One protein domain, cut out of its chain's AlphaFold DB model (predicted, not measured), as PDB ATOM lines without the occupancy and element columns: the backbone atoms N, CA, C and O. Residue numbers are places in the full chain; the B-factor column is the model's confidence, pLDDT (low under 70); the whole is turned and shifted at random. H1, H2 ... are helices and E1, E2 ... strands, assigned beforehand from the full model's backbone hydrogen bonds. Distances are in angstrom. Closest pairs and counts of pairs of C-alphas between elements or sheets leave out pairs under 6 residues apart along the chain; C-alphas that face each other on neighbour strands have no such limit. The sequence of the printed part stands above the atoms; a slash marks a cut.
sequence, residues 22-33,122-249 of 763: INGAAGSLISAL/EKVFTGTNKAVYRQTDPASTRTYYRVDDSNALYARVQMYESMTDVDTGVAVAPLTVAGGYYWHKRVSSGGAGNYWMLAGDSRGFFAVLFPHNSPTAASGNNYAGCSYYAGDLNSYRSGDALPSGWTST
ATOM      1  N   ILE A  22     166.908 161.836  65.758       91.06
ATOM      2  CA  ILE A  22     167.227 162.561  66.995       91.06
ATOM      3  C   ILE A  22     165.944 162.666  67.823       91.06
ATOM      4  O   ILE A  22     164.998 163.359  67.445       91.06
ATOM      5  N   ASN A  23     165.897 161.945  68.941       89.88
ATOM      6  CA  ASN A  23     164.743 161.862  69.838       89.88
ATOM      7  C   ASN A  23     165.156 162.053  71.308       89.88
ATOM      8  O   ASN A  23     166.322 162.320  71.615       89.88
ATOM      9  N   GLY A  24     164.187 161.928  72.221       90.06
ATOM     10  CA  GLY A  24     164.360 162.183  73.653       90.06
ATOM     11  C   GLY A  24     165.013 161.017  74.393       90.06
ATOM     12  O   GLY A  24     164.503 160.610  75.434       90.06
ATOM     13  N   ALA A  25     166.065 160.427  73.829       92.31
ATOM     14  CA  ALA A  25     166.825 159.324  74.407       92.31
ATOM     15  C   ALA A  25     168.317 159.678  74.466       92.31
ATOM     16  O   ALA A  25     168.815 160.456  73.649       92.31
ATOM     17  N   ALA A  26     169.030 159.116  75.440       93.81
ATOM     18  CA  ALA A  26     170.480 159.259  75.522       93.81
ATOM     19  C   ALA A  26     171.153 158.599  74.302       93.81
ATOM     20  O   ALA A  26     170.682 157.572  73.812       93.81
ATOM     21  N   GLY A  27     172.213 159.217  73.783       94.44
ATOM     22  CA  GLY A  27     172.956 158.747  72.605       94.44
ATOM     23  C   GLY A  27     172.317 159.037  71.234       94.44
ATOM     24  O   GLY A  27     172.949 158.775  70.207       94.44
ATOM     25  N   SER A  28     171.103 159.597  71.174       94.19
ATOM     26  CA  SER A  28     170.406 159.883  69.908       94.19
ATOM     27  C   SER A  28     171.111 160.929  69.032       94.19
ATOM     28  O   SER A  28     171.108 160.797  67.808       94.19
ATOM     29  N   LEU A  29     171.762 161.937  69.627       94.19
ATOM     30  CA  LEU A  29     172.535 162.927  68.868       94.19
ATOM     31  C   LEU A  29     173.871 162.349  68.422       94.19
ATOM     32  O   LEU A  29     174.286 162.601  67.296       94.19
ATOM     33  N   ILE A  30     174.523 161.550  69.269       96.31
ATOM     34  CA  ILE A  30     175.777 160.879  68.901       96.31
ATOM     35  C   ILE A  30     175.558 159.971  67.692       96.31
ATOM     36  O   ILE A  30     176.363 160.013  66.775       96.31
ATOM     37  N   SER A  31     174.445 159.235  67.633       95.00
ATOM     38  CA  SER A  31     174.100 158.409  66.467       95.00
ATOM     39  C   SER A  31     173.983 159.229  65.169       95.00
ATOM     40  O   SER A  31     174.502 158.830  64.125       95.00
ATOM     41  N   ALA A  32     173.360 160.412  65.232       94.69
ATOM     42  CA  ALA A  32     173.260 161.315  64.083       94.69
ATOM     43  C   ALA A  32     174.614 161.932  63.689       94.69
ATOM     44  O   ALA A  32     174.931 162.015  62.502       94.69
ATOM     45  N   LEU A  33     175.430 162.328  64.671       96.25
ATOM     46  CA  LEU A  33     176.769 162.867  64.436       96.25
ATOM     47  C   LEU A  33     177.729 161.802  63.894       96.25
ATOM     48  O   LEU A  33     178.457 162.094  62.957       96.25
ATOM     49  N   GLU A 122     187.071 162.200  62.464       95.00
ATOM     50  CA  GLU A 122     187.359 160.977  63.209       95.00
ATOM     51  C   GLU A 122     186.717 161.007  64.597       95.00
ATOM     52  O   GLU A 122     186.597 162.060  65.229       95.00
ATOM     53  N   LYS A 123     186.319 159.831  65.087       96.44
ATOM     54  CA  LYS A 123     185.873 159.627  66.467       96.44
ATOM     55  C   LYS A 123     187.038 159.065  67.271       96.44
ATOM     56  O   LYS A 123     187.353 157.885  67.142       96.44
ATOM     57  N   VAL A 124     187.692 159.911  68.062       96.19
ATOM     58  CA  VAL A 124     188.955 159.554  68.729       96.19
ATOM     59  C   VAL A 124     188.715 158.758  70.009       96.19
ATOM     60  O   VAL A 124     189.372 157.749  70.240       96.19
ATOM     61  N   PHE A 125     187.749 159.187  70.824       96.25
ATOM     62  CA  PHE A 125     187.406 158.528  72.083       96.25
ATOM     63  C   PHE A 125     185.905 158.280  72.179       96.25
ATOM     64  O   PHE A 125     185.085 159.047  71.662       96.25
ATOM     65  N   THR A 126     185.539 157.197  72.859       96.19
ATOM     66  CA  THR A 126     184.150 156.780  73.051       96.19
ATOM     67  C   THR A 126     183.909 156.393  74.506       96.19
ATOM     68  O   THR A 126     184.804 155.921  75.204       96.19
ATOM     69  N   GLY A 127     182.684 156.615  74.971       93.88
ATOM     70  CA  GLY A 127     182.197 156.193  76.279       93.88
ATOM     71  C   GLY A 127     180.686 155.983  76.231       93.88
ATOM     72  O   GLY A 127     180.046 156.226  75.204       93.88
ATOM     73  N   THR A 128     180.084 155.538  77.333       95.12
ATOM     74  CA  THR A 128     178.625 155.363  77.409       95.12
ATOM     75  C   THR A 128     177.924 156.700  77.167       95.12
ATOM     76  O   THR A 128     178.017 157.598  77.996       95.12
ATOM     77  N   ASN A 129     177.242 156.830  76.023       96.00
ATOM     78  CA  ASN A 129     176.611 158.070  75.550       96.00
ATOM     79  C   ASN A 129     177.565 159.278  75.464       96.00
ATOM     80  O   ASN A 129     177.123 160.419  75.555       96.00
ATOM     81  N   LYS A 130     178.865 159.039  75.261       96.81
ATOM     82  CA  LYS A 130     179.882 160.084  75.102       96.81
ATOM     83  C   LYS A 130     180.740 159.810  73.872       96.81
ATOM     84  O   LYS A 130     181.102 158.664  73.597       96.81
ATOM     85  N   ALA A 131     181.079 160.859  73.139       97.19
ATOM     86  CA  ALA A 131     181.907 160.779  71.943       97.19
ATOM     87  C   ALA A 131     182.836 161.985  71.853       97.19
ATOM     88  O   ALA A 131     182.418 163.100  72.152       97.19
ATOM     89  N   VAL A 132     184.070 161.769  71.405       97.06
ATOM     90  CA  VAL A 132     185.003 162.850  71.076       97.06
ATOM     91  C   VAL A 132     185.294 162.813  69.585       97.06
ATOM     92  O   VAL A 132     185.845 161.829  69.088       97.06
ATOM     93  N   TYR A 133     184.936 163.887  68.886       96.25
ATOM     94  CA  TYR A 133     185.187 164.056  67.456       96.25
ATOM     95  C   TYR A 133     186.363 164.999  67.220       96.25
ATOM     96  O   TYR A 133     186.567 165.937  67.989       96.25
ATOM     97  N   ARG A 134     187.118 164.772  66.148       94.06
ATOM     98  CA  ARG A 134     188.225 165.637  65.724       94.06
ATOM     99  C   ARG A 134     188.249 165.742  64.203       94.06
ATOM    100  O   ARG A 134     187.932 164.773  63.511       94.06
ATOM    101  N   GLN A 135     188.635 166.900  63.681       90.38
ATOM    102  CA  GLN A 135     188.830 167.069  62.242       90.38
ATOM    103  C   GLN A 135     190.061 166.278  61.767       90.38
ATOM    104  O   GLN A 135     191.102 166.277  62.433       90.38
ATOM    105  N   THR A 136     189.970 165.620  60.605       90.62
ATOM    106  CA  THR A 136     191.138 164.956  59.985       90.62
ATOM    107  C   THR A 136     191.874 165.845  58.989       90.62
ATOM    108  O   THR A 136     192.966 165.484  58.554       90.62
ATOM    109  N   ASP A 137     191.291 166.988  58.613       85.06
ATOM    110  CA  ASP A 137     191.904 167.951  57.698       85.06
ATOM    111  C   ASP A 137     193.236 168.463  58.283       85.06
ATOM    112  O   ASP A 137     193.235 169.032  59.380       85.06
ATOM    113  N   PRO A 138     194.379 168.278  57.591       80.12
ATOM    114  CA  PRO A 138     195.684 168.713  58.084       80.12
ATOM    115  C   PRO A 138     195.788 170.212  58.354       80.12
ATOM    116  O   PRO A 138     196.650 170.629  59.122       80.12
ATOM    117  N   ALA A 139     194.944 171.015  57.711       76.38
ATOM    118  CA  ALA A 139     194.951 172.459  57.842       76.38
ATOM    119  C   ALA A 139     193.885 172.973  58.831       76.38
ATOM    120  O   ALA A 139     193.641 174.178  58.892       76.38
ATOM    121  N   SER A 140     193.261 172.067  59.592       77.62
ATOM    122  CA  SER A 140     192.429 172.400  60.749       77.62
ATOM    123  C   SER A 140     193.257 172.549  62.033       77.62
ATOM    124  O   SER A 140     194.379 172.051  62.126       77.62
ATOM    125  N   THR A 141     192.681 173.168  63.065       79.25
ATOM    126  CA  THR A 141     193.249 173.232  64.424       79.25
ATOM    127  C   THR A 141     193.305 171.866  65.107       79.25
ATOM    128  O   THR A 141     193.987 171.712  66.117       79.25
ATOM    129  N   ARG A 142     192.602 170.863  64.556       83.50
ATOM    130  CA  ARG A 142     192.480 169.500  65.098       83.50
ATOM    131  C   ARG A 142     192.012 169.465  66.557       83.50
ATOM    132  O   ARG A 142     192.413 168.583  67.318       83.50
ATOM    133  N   THR A 143     191.143 170.401  66.926       84.75
ATOM    134  CA  THR A 143     190.560 170.492  68.268       84.75
ATOM    135  C   THR A 143     189.656 169.286  68.561       84.75
ATOM    136  O   THR A 143     188.982 168.755  67.676       84.75
ATOM    137  N   TYR A 144     189.635 168.830  69.816       90.19
ATOM    138  CA  TYR A 144     188.813 167.701  70.255       90.19
ATOM    139  C   TYR A 144     187.454 168.177  70.759       90.19
ATOM    140  O   TYR A 144     187.387 168.868  71.771       90.19
ATOM    141  N   TYR A 145     186.363 167.756  70.119       92.81
ATOM    142  CA  TYR A 145     184.991 168.093  70.509       92.81
ATOM    143  C   TYR A 145     184.343 166.927  71.236       92.81
ATOM    144  O   TYR A 145     183.893 165.955  70.625       92.81
ATOM    145  N   ARG A 146     184.270 167.041  72.556       94.69
ATOM    146  CA  ARG A 146     183.573 166.102  73.424       94.69
ATOM    147  C   ARG A 146     182.082 166.423  73.443       94.69
ATOM    148  O   ARG A 146     181.678 167.492  73.892       94.69
ATOM    149  N   VAL A 147     181.272 165.464  73.014       95.69
ATOM    150  CA  VAL A 147     179.810 165.465  73.095       95.69
ATOM    151  C   VAL A 147     179.392 164.435  74.137       95.69
ATOM    152  O   VAL A 147     179.580 163.233  73.950       95.69
ATOM    153  N   ASP A 148     178.813 164.908  75.234       95.94
ATOM    154  CA  ASP A 148     178.220 164.080  76.279       95.94
ATOM    155  C   ASP A 148     176.702 164.101  76.142       95.94
ATOM    156  O   ASP A 148     176.029 165.071  76.495       95.94
ATOM    157  N   ASP A 149     176.176 163.022  75.579       96.06
ATOM    158  CA  ASP A 149     174.769 162.820  75.264       96.06
ATOM    159  C   ASP A 149     174.078 161.891  76.276       96.06
ATOM    160  O   ASP A 149     173.153 161.146  75.937       96.06
ATOM    161  N   SER A 150     174.554 161.900  77.526       95.56
ATOM    162  CA  SER A 150     174.006 161.080  78.615       95.56
ATOM    163  C   SER A 150     172.605 161.519  79.047       95.56
ATOM    164  O   SER A 150     171.849 160.719  79.599       95.56
ATOM    165  N   ASN A 151     172.237 162.782  78.806       94.25
ATOM    166  CA  ASN A 151     170.903 163.290  79.102       94.25
ATOM    167  C   ASN A 151     169.955 163.067  77.910       94.25
ATOM    168  O   ASN A 151     170.298 163.266  76.746       94.25
ATOM    169  N   ALA A 152     168.715 162.679  78.205       91.12
ATOM    170  CA  ALA A 152     167.689 162.435  77.196       91.12
ATOM    171  C   ALA A 152     167.329 163.680  76.357       91.12
ATOM    172  O   ALA A 152     166.932 163.545  75.202       91.12
ATOM    173  N   LEU A 153     167.450 164.886  76.922       90.69
ATOM    174  CA  LEU A 153     166.914 166.127  76.348       90.69
ATOM    175  C   LEU A 153     167.968 166.993  75.656       90.69
ATOM    176  O   LEU A 153     167.662 167.701  74.694       90.69
ATOM    177  N   TYR A 154     169.207 166.953  76.130       91.12
ATOM    178  CA  TYR A 154     170.294 167.794  75.641       91.12
ATOM    179  C   TYR A 154     171.625 167.056  75.703       91.12
ATOM    180  O   TYR A 154     171.823 166.208  76.567       91.12
ATOM    181  N   ALA A 155     172.552 167.439  74.834       94.06
ATOM    182  CA  ALA A 155     173.950 167.064  74.968       94.06
ATOM    183  C   ALA A 155     174.759 168.212  75.578       94.06
ATOM    184  O   ALA A 155     174.409 169.389  75.438       94.06
ATOM    185  N   ARG A 156     175.844 167.864  76.261       93.00
ATOM    186  CA  ARG A 156     176.835 168.804  76.780       93.00
ATOM    187  C   ARG A 156     178.057 168.756  75.872       93.00
ATOM    188  O   ARG A 156     178.664 167.699  75.729       93.00
ATOM    189  N   VAL A 157     178.384 169.879  75.234       91.19
ATOM    190  CA  VAL A 157     179.475 169.947  74.249       91.19
ATOM    191  C   VAL A 157     180.610 170.822  74.760       91.19
ATOM    192  O   VAL A 157     180.395 171.971  75.154       91.19
ATOM    193  N   GLN A 158     181.817 170.264  74.755       89.19
ATOM    194  CA  GLN A 158     183.062 170.910  75.164       89.19
ATOM    195  C   GLN A 158     184.135 170.678  74.110       89.19
ATOM    196  O   GLN A 158     184.134 169.652  73.434       89.19
ATOM    197  N   MET A 159     185.072 171.605  74.021       86.31
ATOM    198  CA  MET A 159     186.296 171.458  73.253       86.31
ATOM    199  C   MET A 159     187.506 171.312  74.179       86.31
ATOM    200  O   MET A 159     187.493 171.825  75.299       86.31
ATOM    201  N   TYR A 160     188.539 170.633  73.697       84.38
ATOM    202  CA  TYR A 160     189.817 170.439  74.375       84.38
ATOM    203  C   TYR A 160     190.956 170.563  73.359       84.38
ATOM    204  O   TYR A 160     190.831 170.092  72.226       84.38
ATOM    205  N   GLU A 161     192.080 171.138  73.778       85.75
ATOM    206  CA  GLU A 161     193.301 171.195  72.959       85.75
ATOM    207  C   GLU A 161     193.922 169.802  72.799       85.75
ATOM    208  O   GLU A 161     194.365 169.412  71.721       85.75
ATOM    209  N   SER A 162     193.906 169.010  73.872       85.31
ATOM    210  CA  SER A 162     194.331 167.611  73.850       85.31
ATOM    211  C   SER A 162     193.519 166.777  74.835       85.31
ATOM    212  O   SER A 162     193.046 167.275  75.857       85.31
ATOM    213  N   MET A 163     193.347 165.492  74.526       88.31
ATOM    214  CA  MET A 163     192.633 164.532  75.368       88.31
ATOM    215  C   MET A 163     193.388 163.203  75.419       88.31
ATOM    216  O   MET A 163     194.022 162.808  74.439       88.31
ATOM    217  N   THR A 164     193.310 162.521  76.560       93.38
ATOM    218  CA  THR A 164     193.905 161.184  76.769       93.38
ATOM    219  C   THR A 164     192.852 160.082  76.838       93.38
ATOM    220  O   THR A 164     193.140 158.940  76.486       93.38
ATOM    221  N   ASP A 165     191.623 160.432  77.223       93.06
ATOM    222  CA  ASP A 165     190.441 159.577  77.172       93.06
ATOM    223  C   ASP A 165     189.175 160.433  76.924       93.06
ATOM    224  O   ASP A 165     189.266 161.624  76.629       93.06
ATOM    225  N   VAL A 166     187.980 159.835  77.000       92.12
ATOM    226  CA  VAL A 166     186.694 160.511  76.726       92.12
ATOM    227  C   VAL A 166     186.311 161.590  77.756       92.12
ATOM    228  O   VAL A 166     185.498 162.462  77.448       92.12
ATOM    229  N   ASP A 167     186.863 161.548  78.967       90.94
ATOM    230  CA  ASP A 167     186.541 162.422  80.102       90.94
ATOM    231  C   ASP A 167     187.752 163.243  80.611       90.94
ATOM    232  O   ASP A 167     187.558 164.182  81.386       90.94
ATOM    233  N   THR A 168     188.971 162.963  80.136       89.19
ATOM    234  CA  THR A 168     190.223 163.601  80.578       89.19
ATOM    235  C   THR A 168     190.917 164.364  79.442       89.19
ATOM    236  O   THR A 168     191.396 163.772  78.468       89.19
ATOM    237  N   GLY A 169     191.052 165.688  79.592       87.69
ATOM    238  CA  GLY A 169     191.738 166.555  78.626       87.69
ATOM    239  C   GLY A 169     192.284 167.863  79.204       87.69
ATOM    240  O   GLY A 169     192.010 168.215  80.351       87.69
ATOM    241  N   VAL A 170     193.065 168.579  78.393       83.19
ATOM    242  CA  VAL A 170     193.751 169.840  78.730       83.19
ATOM    243  C   VAL A 170     193.152 171.004  77.931       83.19
ATOM    244  O   VAL A 170     192.641 170.804  76.828       83.19
ATOM    245  N   ALA A 171     193.206 172.210  78.510       79.31
ATOM    246  CA  ALA A 171     192.694 173.457  77.929       79.31
ATOM    247  C   ALA A 171     191.230 173.342  77.467       79.31
ATOM    248  O   ALA A 171     190.880 173.589  76.315       79.31
ATOM    249  N   VAL A 172     190.366 172.931  78.400       81.12
ATOM    250  CA  VAL A 172     188.929 172.805  78.152       81.12
ATOM    251  C   VAL A 172     188.290 174.164  77.871       81.12
ATOM    252  O   VAL A 172     188.537 175.140  78.580       81.12
ATOM    253  N   ALA A 173     187.393 174.212  76.893       77.38
ATOM    254  CA  ALA A 173     186.501 175.342  76.685       77.38
ATOM    255  C   ALA A 173     185.081 174.879  76.283       77.38
ATOM    256  O   ALA A 173     184.908 173.775  75.767       77.38
ATOM    257  N   PRO A 174     184.030 175.678  76.540       74.50
ATOM    258  CA  PRO A 174     184.045 176.954  77.258       74.50
ATOM    259  C   PRO A 174     184.343 176.791  78.759       74.50
ATOM    260  O   PRO A 174     183.880 175.847  79.396       74.50
ATOM    261  N   LEU A 175     185.065 177.753  79.341       74.44
ATOM    262  CA  LEU A 175     185.278 177.844  80.797       74.44
ATOM    263  C   LEU A 175     184.096 178.502  81.525       74.44
ATOM    264  O   LEU A 175     183.948 178.366  82.735       74.44
ATOM    265  N   THR A 176     183.245 179.218  80.790       72.69
ATOM    266  CA  THR A 176     182.131 180.007  81.334       72.69
ATOM    267  C   THR A 176     180.910 179.170  81.704       72.69
ATOM    268  O   THR A 176     180.063 179.639  82.460       72.69
ATOM    269  N   VAL A 177     180.806 177.937  81.199       77.12
ATOM    270  CA  VAL A 177     179.689 177.032  81.488       77.12
ATOM    271  C   VAL A 177     180.247 175.684  81.929       77.12
ATOM    272  O   VAL A 177     180.797 174.933  81.123       77.12
ATOM    273  N   ALA A 178     180.099 175.363  83.216       80.25
ATOM    274  CA  ALA A 178     180.625 174.133  83.805       80.25
ATOM    275  C   ALA A 178     180.068 172.890  83.088       80.25
ATOM    276  O   ALA A 178     178.865 172.631  83.107       80.25
ATOM    277  N   GLY A 179     180.941 172.124  82.430       77.00
ATOM    278  CA  GLY A 179     180.562 170.960  81.622       77.00
ATOM    279  C   GLY A 179     180.159 171.269  80.174       77.00
ATOM    280  O   GLY A 179     179.662 170.369  79.514       77.00
ATOM    281  N   GLY A 180     180.346 172.494  79.664       85.19
ATOM    282  CA  GLY A 180     180.167 172.840  78.243       85.19
ATOM    283  C   GLY A 180     178.894 173.599  77.876       85.19
ATOM    284  O   GLY A 180     178.149 174.060  78.738       85.19
ATOM    285  N   TYR A 181     178.622 173.735  76.580       85.12
ATOM    286  CA  TYR A 181     177.373 174.315  76.076       85.12
ATOM    287  C   TYR A 181     176.253 173.273  76.000       85.12
ATOM    288  O   TYR A 181     176.504 172.080  75.837       85.12
ATOM    289  N   TYR A 182     175.006 173.729  76.138       87.62
ATOM    290  CA  TYR A 182     173.821 172.883  75.995       87.62
ATOM    291  C   TYR A 182     173.397 172.815  74.531       87.62
ATOM    292  O   TYR A 182     173.063 173.836  73.938       87.62
ATOM    293  N   TRP A 183     173.379 171.612  73.964       90.81
ATOM    294  CA  TRP A 183     172.791 171.342  72.654       90.81
ATOM    295  C   TRP A 183     171.450 170.651  72.864       90.81
ATOM    296  O   TRP A 183     171.382 169.440  73.078       90.81
ATOM    297  N   HIS A 184     170.374 171.436  72.871       87.38
ATOM    298  CA  HIS A 184     169.026 170.931  73.106       87.38
ATOM    299  C   HIS A 184     168.530 170.121  71.907       87.38
ATOM    300  O   HIS A 184     168.378 170.645  70.805       87.38
ATOM    301  N   LYS A 185     168.246 168.840  72.153       87.06
ATOM    302  CA  LYS A 185     167.720 167.886  71.168       87.06
ATOM    303  C   LYS A 185     166.200 167.807  71.231       87.06
ATOM    304  O   LYS A 185     165.542 167.669  70.204       87.06
ATOM    305  N   ARG A 186     165.656 167.848  72.453       86.19
ATOM    306  CA  ARG A 186     164.234 167.670  72.772       86.19
ATOM    307  C   ARG A 186     163.841 168.447  74.024       86.19
ATOM    308  O   ARG A 186     164.659 168.662  74.911       86.19
ATOM    309  N   VAL A 187     162.559 168.787  74.117       84.88
ATOM    310  CA  VAL A 187     161.934 169.336  75.336       84.88
ATOM    311  C   VAL A 187     161.231 168.278  76.195       84.88
ATOM    312  O   VAL A 187     160.820 168.573  77.312       84.88
ATOM    313  N   SER A 188     161.096 167.045  75.700       83.25
ATOM    314  CA  SER A 188     160.490 165.924  76.425       83.25
ATOM    315  C   SER A 188     161.233 164.611  76.176       83.25
ATOM    316  O   SER A 188     161.814 164.394  75.108       83.25
ATOM    317  N   SER A 189     161.242 163.741  77.189       82.38
ATOM    318  CA  SER A 189     161.857 162.417  77.108       82.38
ATOM    319  C   SER A 189     161.011 161.494  76.233       82.38
ATOM    320  O   SER A 189     159.782 161.527  76.290       82.38
ATOM    321  N   GLY A 190     161.667 160.637  75.455       74.88
ATOM    322  CA  GLY A 190     161.013 159.754  74.497       74.88
ATOM    323  C   GLY A 190     160.386 160.473  73.289       74.88
ATOM    324  O   GLY A 190     160.585 161.666  73.034       74.88
ATOM    325  N   GLY A 191     159.629 159.703  72.506       72.19
ATOM    326  CA  GLY A 191     158.894 160.173  71.328       72.19
ATOM    327  C   GLY A 191     159.602 159.959  69.986       72.19
ATOM    328  O   GLY A 191     160.723 159.455  69.918       72.19
ATOM    329  N   ALA A 192     158.900 160.324  68.909       75.38
ATOM    330  CA  ALA A 192     159.393 160.230  67.536       75.38
ATOM    331  C   ALA A 192     160.573 161.186  67.279       75.38
ATOM    332  O   ALA A 192     160.775 162.156  68.014       75.38
ATOM    333  N   GLY A 193     161.352 160.896  66.234       77.44
ATOM    334  CA  GLY A 193     162.457 161.752  65.805       77.44
ATOM    335  C   GLY A 193     161.978 163.149  65.407       77.44
ATOM    336  O   GLY A 193     160.954 163.290  64.737       77.44
ATOM    337  N   ASN A 194     162.726 164.170  65.823       84.00
ATOM    338  CA  ASN A 194     162.498 165.556  65.427       84.00
ATOM    339  C   ASN A 194     163.266 165.924  64.161       84.00
ATOM    340  O   ASN A 194     164.242 165.269  63.785       84.00
ATOM    341  N   TYR A 195     162.831 167.017  63.540       86.44
ATOM    342  CA  TYR A 195     163.533 167.627  62.431       86.44
ATOM    343  C   TYR A 195     164.891 168.171  62.879       86.44
ATOM    344  O   TYR A 195     165.026 168.798  63.931       86.44
ATOM    345  N   TRP A 196     165.907 167.908  62.071       88.69
ATOM    346  CA  TRP A 196     167.266 168.391  62.269       88.69
ATOM    347  C   TRP A 196     167.918 168.609  60.911       88.69
ATOM    348  O   TRP A 196     167.543 167.969  59.924       88.69
ATOM    349  N   MET A 197     168.897 169.508  60.874       89.94
ATOM    350  CA  MET A 197     169.727 169.760  59.703       89.94
ATOM    351  C   MET A 197     171.184 169.898  60.135       89.94
ATOM    352  O   MET A 197     171.489 170.645  61.062       89.94
ATOM    353  N   LEU A 198     172.075 169.189  59.454       92.25
ATOM    354  CA  LEU A 198     173.520 169.288  59.626       92.25
ATOM    355  C   LEU A 198     174.127 169.744  58.300       92.25
ATOM    356  O   LEU A 198     173.742 169.241  57.246       92.25
ATOM    357  N   ALA A 199     175.059 170.690  58.333       92.31
ATOM    358  CA  ALA A 199     175.762 171.147  57.138       92.31
ATOM    359  C   ALA A 199     177.176 171.601  57.489       92.31
ATOM    360  O   ALA A 199     177.363 172.261  58.506       92.31
ATOM    361  N   GLY A 200     178.168 171.277  56.667       89.94
ATOM    362  CA  GLY A 200     179.552 171.641  56.952       89.94
ATOM    363  C   GLY A 200     180.537 171.237  55.865       89.94
ATOM    364  O   GLY A 200     180.146 170.721  54.813       89.94
ATOM    365  N   ASP A 201     181.812 171.438  56.179       89.50
ATOM    366  CA  ASP A 201     182.984 171.022  55.411       89.50
ATOM    367  C   ASP A 201     183.971 170.207  56.280       89.50
ATOM    368  O   ASP A 201     183.683 169.840  57.423       89.50
ATOM    369  N   SER A 202     185.161 169.908  55.754       86.56
ATOM    370  CA  SER A 202     186.201 169.147  56.462       86.56
ATOM    371  C   SER A 202     186.743 169.824  57.734       86.56
ATOM    372  O   SER A 202     187.407 169.159  58.532       86.56
ATOM    373  N   ARG A 203     186.467 171.117  57.951       84.31
ATOM    374  CA  ARG A 203     186.998 171.929  59.057       84.31
ATOM    375  C   ARG A 203     185.949 172.316  60.093       84.31
ATOM    376  O   ARG A 203     186.307 172.506  61.258       84.31
ATOM    377  N   GLY A 204     184.678 172.403  59.711       85.38
ATOM    378  CA  GLY A 204     183.592 172.779  60.611       85.38
ATOM    379  C   GLY A 204     182.200 172.408  60.123       85.38
ATOM    380  O   GLY A 204     181.956 172.232  58.932       85.38
ATOM    381  N   PHE A 205     181.256 172.311  61.056       89.06
ATOM    382  CA  PHE A 205     179.854 172.067  60.741       89.06
ATOM    383  C   PHE A 205     178.897 172.839  61.649       89.06
ATOM    384  O   PHE A 205     179.156 173.100  62.826       89.06
ATOM    385  N   PHE A 206     177.744 173.157  61.075       88.38
ATOM    386  CA  PHE A 206     176.560 173.635  61.759       88.38
ATOM    387  C   PHE A 206     175.627 172.470  62.073       88.38
ATOM    388  O   PHE A 206     175.323 171.646  61.207       88.38
ATOM    389  N   ALA A 207     175.123 172.449  63.302       87.50
ATOM    390  CA  ALA A 207     174.031 171.595  63.730       87.50
ATOM    391  C   ALA A 207     172.813 172.449  64.072       87.50
ATOM    392  O   ALA A 207     172.830 173.210  65.035       87.50
ATOM    393  N   VAL A 208     171.743 172.316  63.294       89.12
ATOM    394  CA  VAL A 208     170.461 172.975  63.550       89.12
ATOM    395  C   VAL A 208     169.495 171.942  64.112       89.12
ATOM    396  O   VAL A 208     169.064 171.026  63.405       89.12
ATOM    397  N   LEU A 209     169.168 172.082  65.395       86.50
ATOM    398  CA  LEU A 209     168.286 171.167  66.119       86.50
ATOM    399  C   LEU A 209     166.964 171.858  66.452       86.50
ATOM    400  O   LEU A 209     166.948 173.010  66.888       86.50
ATOM    401  N   PHE A 210     165.856 171.138  66.294       85.06
ATOM    402  CA  PHE A 210     164.527 171.610  66.677       85.06
ATOM    403  C   PHE A 210     164.075 170.852  67.931       85.06
ATOM    404  O   PHE A 210     163.600 169.720  67.826       85.06
ATOM    405  N   PRO A 211     164.235 171.426  69.139       81.06
ATOM    406  CA  PRO A 211     163.931 170.717  70.381       81.06
ATOM    407  C   PRO A 211     162.425 170.570  70.643       81.06
ATOM    408  O   PRO A 211     162.008 169.637  71.335       81.06
ATOM    409  N   HIS A 212     161.596 171.449  70.078       80.94
ATOM    410  CA  HIS A 212     160.136 171.341  70.135       80.94
ATOM    411  C   HIS A 212     159.606 170.276  69.169       80.94
ATOM    412  O   HIS A 212     160.328 169.806  68.296       80.94
ATOM    413  N   ASN A 213     158.362 169.826  69.361       74.56
ATOM    414  CA  ASN A 213     157.786 168.743  68.564       74.56
ATOM    415  C   ASN A 213     157.568 169.187  67.108       74.56
ATOM    416  O   ASN A 213     156.537 169.773  66.777       74.56
ATOM    417  N   SER A 214     158.551 168.902  66.261       73.06
ATOM    418  CA  SER A 214     158.594 169.341  64.869       73.06
ATOM    419  C   SER A 214     159.085 168.180  64.008       73.06
ATOM    420  O   SER A 214     160.278 168.094  63.732       73.06
ATOM    421  N   PRO A 215     158.209 167.237  63.616       68.69
ATOM    422  CA  PRO A 215     158.610 166.059  62.843       68.69
ATOM    423  C   PRO A 215     158.961 166.385  61.379       68.69
ATOM    424  O   PRO A 215     159.580 165.568  60.702       68.69
ATOM    425  N   THR A 216     158.574 167.562  60.871       69.50
ATOM    426  CA  THR A 216     158.821 168.000  59.485       69.50
ATOM    427  C   THR A 216     159.243 169.469  59.412       69.50
ATOM    428  O   THR A 216     158.891 170.262  60.288       69.50
ATOM    429  N   ALA A 217     159.914 169.864  58.324       65.56
ATOM    430  CA  ALA A 217     160.333 171.251  58.084       65.56
ATOM    431  C   ALA A 217     159.170 172.270  58.145       65.56
ATOM    432  O   ALA A 217     159.341 173.372  58.654       65.56
ATOM    433  N   ALA A 218     157.969 171.889  57.686       56.50
ATOM    434  CA  ALA A 218     156.782 172.755  57.654       56.50
ATOM    435  C   ALA A 218     156.062 172.894  59.011       56.50
ATOM    436  O   ALA A 218     155.245 173.793  59.197       56.50
ATOM    437  N   SER A 219     156.351 172.013  59.975       54.59
ATOM    438  CA  SER A 219     155.726 172.041  61.309       54.59
ATOM    439  C   SER A 219     156.342 173.078  62.265       54.59
ATOM    440  O   SER A 219     155.866 173.242  63.386       54.59
ATOM    441  N   GLY A 220     157.374 173.806  61.823       51.09
ATOM    442  CA  GLY A 220     158.103 174.811  62.604       51.09
ATOM    443  C   GLY A 220     157.440 176.188  62.710       51.09
ATOM    444  O   GLY A 220     158.082 177.107  63.206       51.09
ATOM    445  N   ASN A 221     156.179 176.351  62.286       48.84
ATOM    446  CA  ASN A 221     155.501 177.650  62.126       48.84
ATOM    447  C   ASN A 221     155.451 178.571  63.369       48.84
ATOM    448  O   ASN A 221     154.969 179.687  63.236       48.84
ATOM    449  N   ASN A 222     155.951 178.157  64.544       53.44
ATOM    450  CA  ASN A 222     156.041 178.997  65.748       53.44
ATOM    451  C   ASN A 222     157.319 178.804  66.605       53.44
ATOM    452  O   ASN A 222     157.409 179.417  67.667       53.44
ATOM    453  N   TYR A 223     158.303 177.981  66.203       59.53
ATOM    454  CA  TYR A 223     159.517 177.738  67.008       59.53
ATOM    455  C   TYR A 223     160.788 177.779  66.153       59.53
ATOM    456  O   TYR A 223     160.920 177.029  65.187       59.53
ATOM    457  N   ALA A 224     161.737 178.640  66.530       62.69
ATOM    458  CA  ALA A 224     163.031 178.747  65.860       62.69
ATOM    459  C   ALA A 224     163.909 177.513  66.143       62.69
ATOM    460  O   ALA A 224     163.973 177.031  67.275       62.69
ATOM    461  N   GLY A 225     164.601 177.013  65.115       70.69
ATOM    462  CA  GLY A 225     165.650 176.006  65.283       70.69
ATOM    463  C   GLY A 225     166.860 176.602  66.001       70.69
ATOM    464  O   GLY A 225     167.218 177.757  65.773       70.69
ATOM    465  N   CYS A 226     167.499 175.820  66.868       78.38
ATOM    466  CA  CYS A 226     168.720 176.227  67.551       78.38
ATOM    467  C   CYS A 226     169.929 175.810  66.712       78.38
ATOM    468  O   CYS A 226     170.146 174.612  66.510       78.38
ATOM    469  N   SER A 227     170.703 176.782  66.232       79.62
ATOM    470  CA  SER A 227     171.948 176.545  65.502       79.62
ATOM    471  C   SER A 227     173.155 176.530  66.434       79.62
ATOM    472  O   SER A 227     173.429 177.473  67.180       79.62
ATOM    473  N   TYR A 228     173.909 175.448  66.337       83.56
ATOM    474  CA  TYR A 228     175.167 175.225  67.026       83.56
ATOM    475  C   TYR A 228     176.279 175.064  65.997       83.56
ATOM    476  O   TYR A 228     176.029 174.576  64.895       83.56
ATOM    477  N   TYR A 229     177.500 175.454  66.348       84.56
ATOM    478  CA  TYR A 229     178.656 175.307  65.476       84.56
ATOM    479  C   TYR A 229     179.809 174.623  66.213       84.56
ATOM    480  O   TYR A 229     180.099 174.942  67.369       84.56
ATOM    481  N   ALA A 230     180.464 173.689  65.528       82.38
ATOM    482  CA  ALA A 230     181.688 173.034  65.969       82.38
ATOM    483  C   ALA A 230     182.645 172.961  64.780       82.38
ATOM    484  O   ALA A 230     182.283 172.464  63.714       82.38
ATOM    485  N   GLY A 231     183.853 173.485  64.940       81.88
ATOM    486  CA  GLY A 231     184.803 173.591  63.846       81.88
ATOM    487  C   GLY A 231     185.714 174.797  63.937       81.88
ATOM    488  O   GLY A 231     185.609 175.625  64.847       81.88
ATOM    489  N   ASP A 232     186.550 174.914  62.917       74.25
ATOM    490  CA  ASP A 232     187.362 176.095  62.694       74.25
ATOM    491  C   ASP A 232     186.586 177.100  61.859       74.25
ATOM    492  O   ASP A 232     186.227 176.845  60.707       74.25
ATOM    493  N   LEU A 233     186.379 178.284  62.423       66.50
ATOM    494  CA  LEU A 233     185.951 179.424  61.634       66.50
ATOM    495  C   LEU A 233     187.186 180.039  60.992       66.50
ATOM    496  O   LEU A 233     188.154 180.363  61.680       66.50
ATOM    497  N   ASN A 234     187.136 180.242  59.677       57.28
ATOM    498  CA  ASN A 234     188.136 181.055  59.001       57.28
ATOM    499  C   ASN A 234     188.026 182.482  59.550       57.28
ATOM    500  O   ASN A 234     187.104 183.227  59.210       57.28
ATOM    501  N   SER A 235     188.947 182.838  60.445       45.28
ATOM    502  CA  SER A 235     189.027 184.188  60.980       45.28
ATOM    503  C   SER A 235     189.346 185.158  59.847       45.28
ATOM    504  O   SER A 235     190.261 184.941  59.056       45.28
ATOM    505  N   TYR A 236     188.611 186.268  59.797       43.72
ATOM    506  CA  TYR A 236     188.911 187.389  58.901       43.72
ATOM    507  C   TYR A 236     190.216 188.116  59.301       43.72
ATOM    508  O   TYR A 236     190.692 188.986  58.574       43.72
ATOM    509  N   ARG A 237     190.794 187.776  60.468       36.59
ATOM    510  CA  ARG A 237     192.089 188.249  60.975       36.59
ATOM    511  C   ARG A 237     193.097 187.100  60.980       36.59
ATOM    512  O   ARG A 237     192.876 186.078  61.624       36.59
ATOM    513  N   SER A 238     194.222 187.285  60.294       36.50
ATOM    514  CA  SER A 238     195.341 186.337  60.332       36.50
ATOM    515  C   SER A 238     195.978 186.315  61.729       36.50
ATOM    516  O   SER A 238     196.315 187.376  62.254       36.50
ATOM    517  N   GLY A 239     196.141 185.128  62.323       41.84
ATOM    518  CA  GLY A 239     196.843 184.924  63.601       41.84
ATOM    519  C   GLY A 239     195.968 184.613  64.822       41.84
ATOM    520  O   GLY A 239     196.505 184.181  65.837       41.84
ATOM    521  N   ASP A 240     194.641 184.749  64.728       35.12
ATOM    522  CA  ASP A 240     193.732 184.361  65.814       35.12
ATOM    523  C   ASP A 240     193.329 182.884  65.669       35.12
ATOM    524  O   ASP A 240     192.394 182.546  64.941       35.12
ATOM    525  N   ALA A 241     194.015 181.985  66.381       34.81
ATOM    526  CA  ALA A 241     193.478 180.655  66.670       34.81
ATOM    527  C   ALA A 241     192.364 180.817  67.717       34.81
ATOM    528  O   ALA A 241     192.614 180.770  68.921       34.81
ATOM    529  N   LEU A 242     191.135 181.105  67.278       38.84
ATOM    530  CA  LEU A 242     190.007 181.162  68.204       38.84
ATOM    531  C   LEU A 242     189.579 179.744  68.612       38.84
ATOM    532  O   LEU A 242     189.477 178.868  67.752       38.84
ATOM    533  N   PRO A 243     189.255 179.525  69.898       35.91
ATOM    534  CA  PRO A 243     188.666 178.282  70.365       35.91
ATOM    535  C   PRO A 243     187.342 177.999  69.640       35.91
ATOM    536  O   PRO A 243     186.441 178.840  69.569       35.91
ATOM    537  N   SER A 244     187.213 176.788  69.123       40.84
ATOM    538  CA  SER A 244     186.064 176.286  68.386       40.84
ATOM    539  C   SER A 244     184.829 175.971  69.250       40.84
ATOM    540  O   SER A 244     184.854 175.061  70.075       40.84
ATOM    541  N   GLY A 245     183.692 176.633  69.028       41.47
ATOM    542  CA  GLY A 245     182.436 176.234  69.692       41.47
ATOM    543  C   GLY A 245     181.451 177.353  69.992       41.47
ATOM    544  O   GLY A 245     180.884 177.394  71.083       41.47
ATOM    545  N   TRP A 246     181.231 178.272  69.051       34.03
ATOM    546  CA  TRP A 246     180.223 179.315  69.218       34.03
ATOM    547  C   TRP A 246     178.815 178.767  68.957       34.03
ATOM    548  O   TRP A 246     178.507 178.260  67.883       34.03
ATOM    549  N   THR A 247     177.923 178.905  69.932       30.70
ATOM    550  CA  THR A 247     176.478 178.811  69.701       30.70
ATOM    551  C   THR A 247     175.977 180.184  69.275       30.70
ATOM    552  O   THR A 247     176.211 181.157  69.996       30.70
ATOM    553  N   SER A 248     175.275 180.299  68.146       25.05
ATOM    554  CA  SER A 248     174.606 181.554  67.806       25.05
ATOM    555  C   SER A 248     173.368 181.701  68.690       25.05
ATOM    556  O   SER A 248     172.285 181.218  68.363       25.05
ATOM    557  N   THR A 249     173.503 182.387  69.815       26.30
ATOM    558  CA  THR A 249     172.389 183.211  70.274       26.30
ATOM    559  C   THR A 249     172.371 184.422  69.357       26.30
ATOM    560  O   THR A 249     173.406 185.072  69.211       26.30
TER     561      THR A 249
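This is residues 22 to 33 and 122 to 249 of the 763 residues of an uncharacterized protein of Comamonas sp. 26 (UniProt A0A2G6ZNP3). Two sheets stand face to face as a sandwich: a larger, strongly twisted sheet of five strands, E2 to E6, and a smaller sheet of three, E8 to E10. The short helix H1 packs on the larger sheet, the small strand pair E1 and E7 sits at one end with E7 running on into E8, and residues 235 to 240 stick out as a loop. The printed part has 140 residues, with two named helices and ten named strands in the order E1 H1 E2 E3 E4 E5 E6 E7 E8 E9 H2 E10; under half of the residues are in named elements, and the class is mostly strand. The sheets, E2-E3-E4-E5-E6, E8-E9-E10 and E1-E7, are antiparallel. The whole is compact, with a radius of gyration of the C-alphas of 15.1 A and spans of 43 by 35 by 27 A.

E1, residues 22 to 24, is the antiparallel neighbour of E7, residues 190 to 194, with N 190 and O 24 2.8 A apart. H1, residues 28 to 33, is on the sheet of E2, 122 to 127, E3, 130 to 135, E4, 144 to 148, E5, 154 to 160, and E6, 181 to 184, at a height over the sheet of 7.9 A; its closest C-alphas to E3 are those of Ile 30 and Ala 131, 6.8 A. This sheet is a meander, each strand the antiparallel neighbour of the one before. N and O pairs within hydrogen-bond range are N 124 and O 132, 2.9 A, N 133 and O 145, 2.9 A, N 146 and O 158, 2.8 A, and N 155 and O 183, 2.9 A. E8, 196 to 200, and E9, 204 to 209, form a hairpin, with N 199 and O 206 3.0 A apart. E10, 226 to 231, is the other neighbour of E9, with N 207 and O 228 2.8 A apart. In the sandwich, two sheets face to face, the facing parts are 11.2 A centre to centre and the strands of the two sheets stand at 24 degrees; the closest C-alphas of E6 and E9 are those of His 184 and Leu 209, 7.0 A. H1 only grazes the smaller sheet. H2, 217 to 220, is not on either of these sheets. In H1 every O i to N i+4 pair is within hydrogen-bond range; H2 is too short for such a pair, and its one O i to N i+3 pair is not within range.

E1 begins at C-alpha 22, (167.227, 162.561, 66.995). E5 is 19.7 A long, E3 17.2 A, E10 16.7 A, E9 16.3 A, E2 14.8 A and E8 13.8 A. E5 begins at C-alpha 154, (170.294, 167.794, 75.641), and E10 ends at C-alpha 231, (184.803, 173.591, 63.846).

The two C-alphas farthest apart are those of Gly 191 and Ser 238, 46.2 A. Residues 34 to 121 are not printed, and C-alphas 33 and 122 are 10.8 A apart across this cut. Of the links printed whole, E5 to E6 is long, with 20 residues. The mean pLDDT of the printed part is 79.5; residues 215 to 224 and 233 to 249 are under 70.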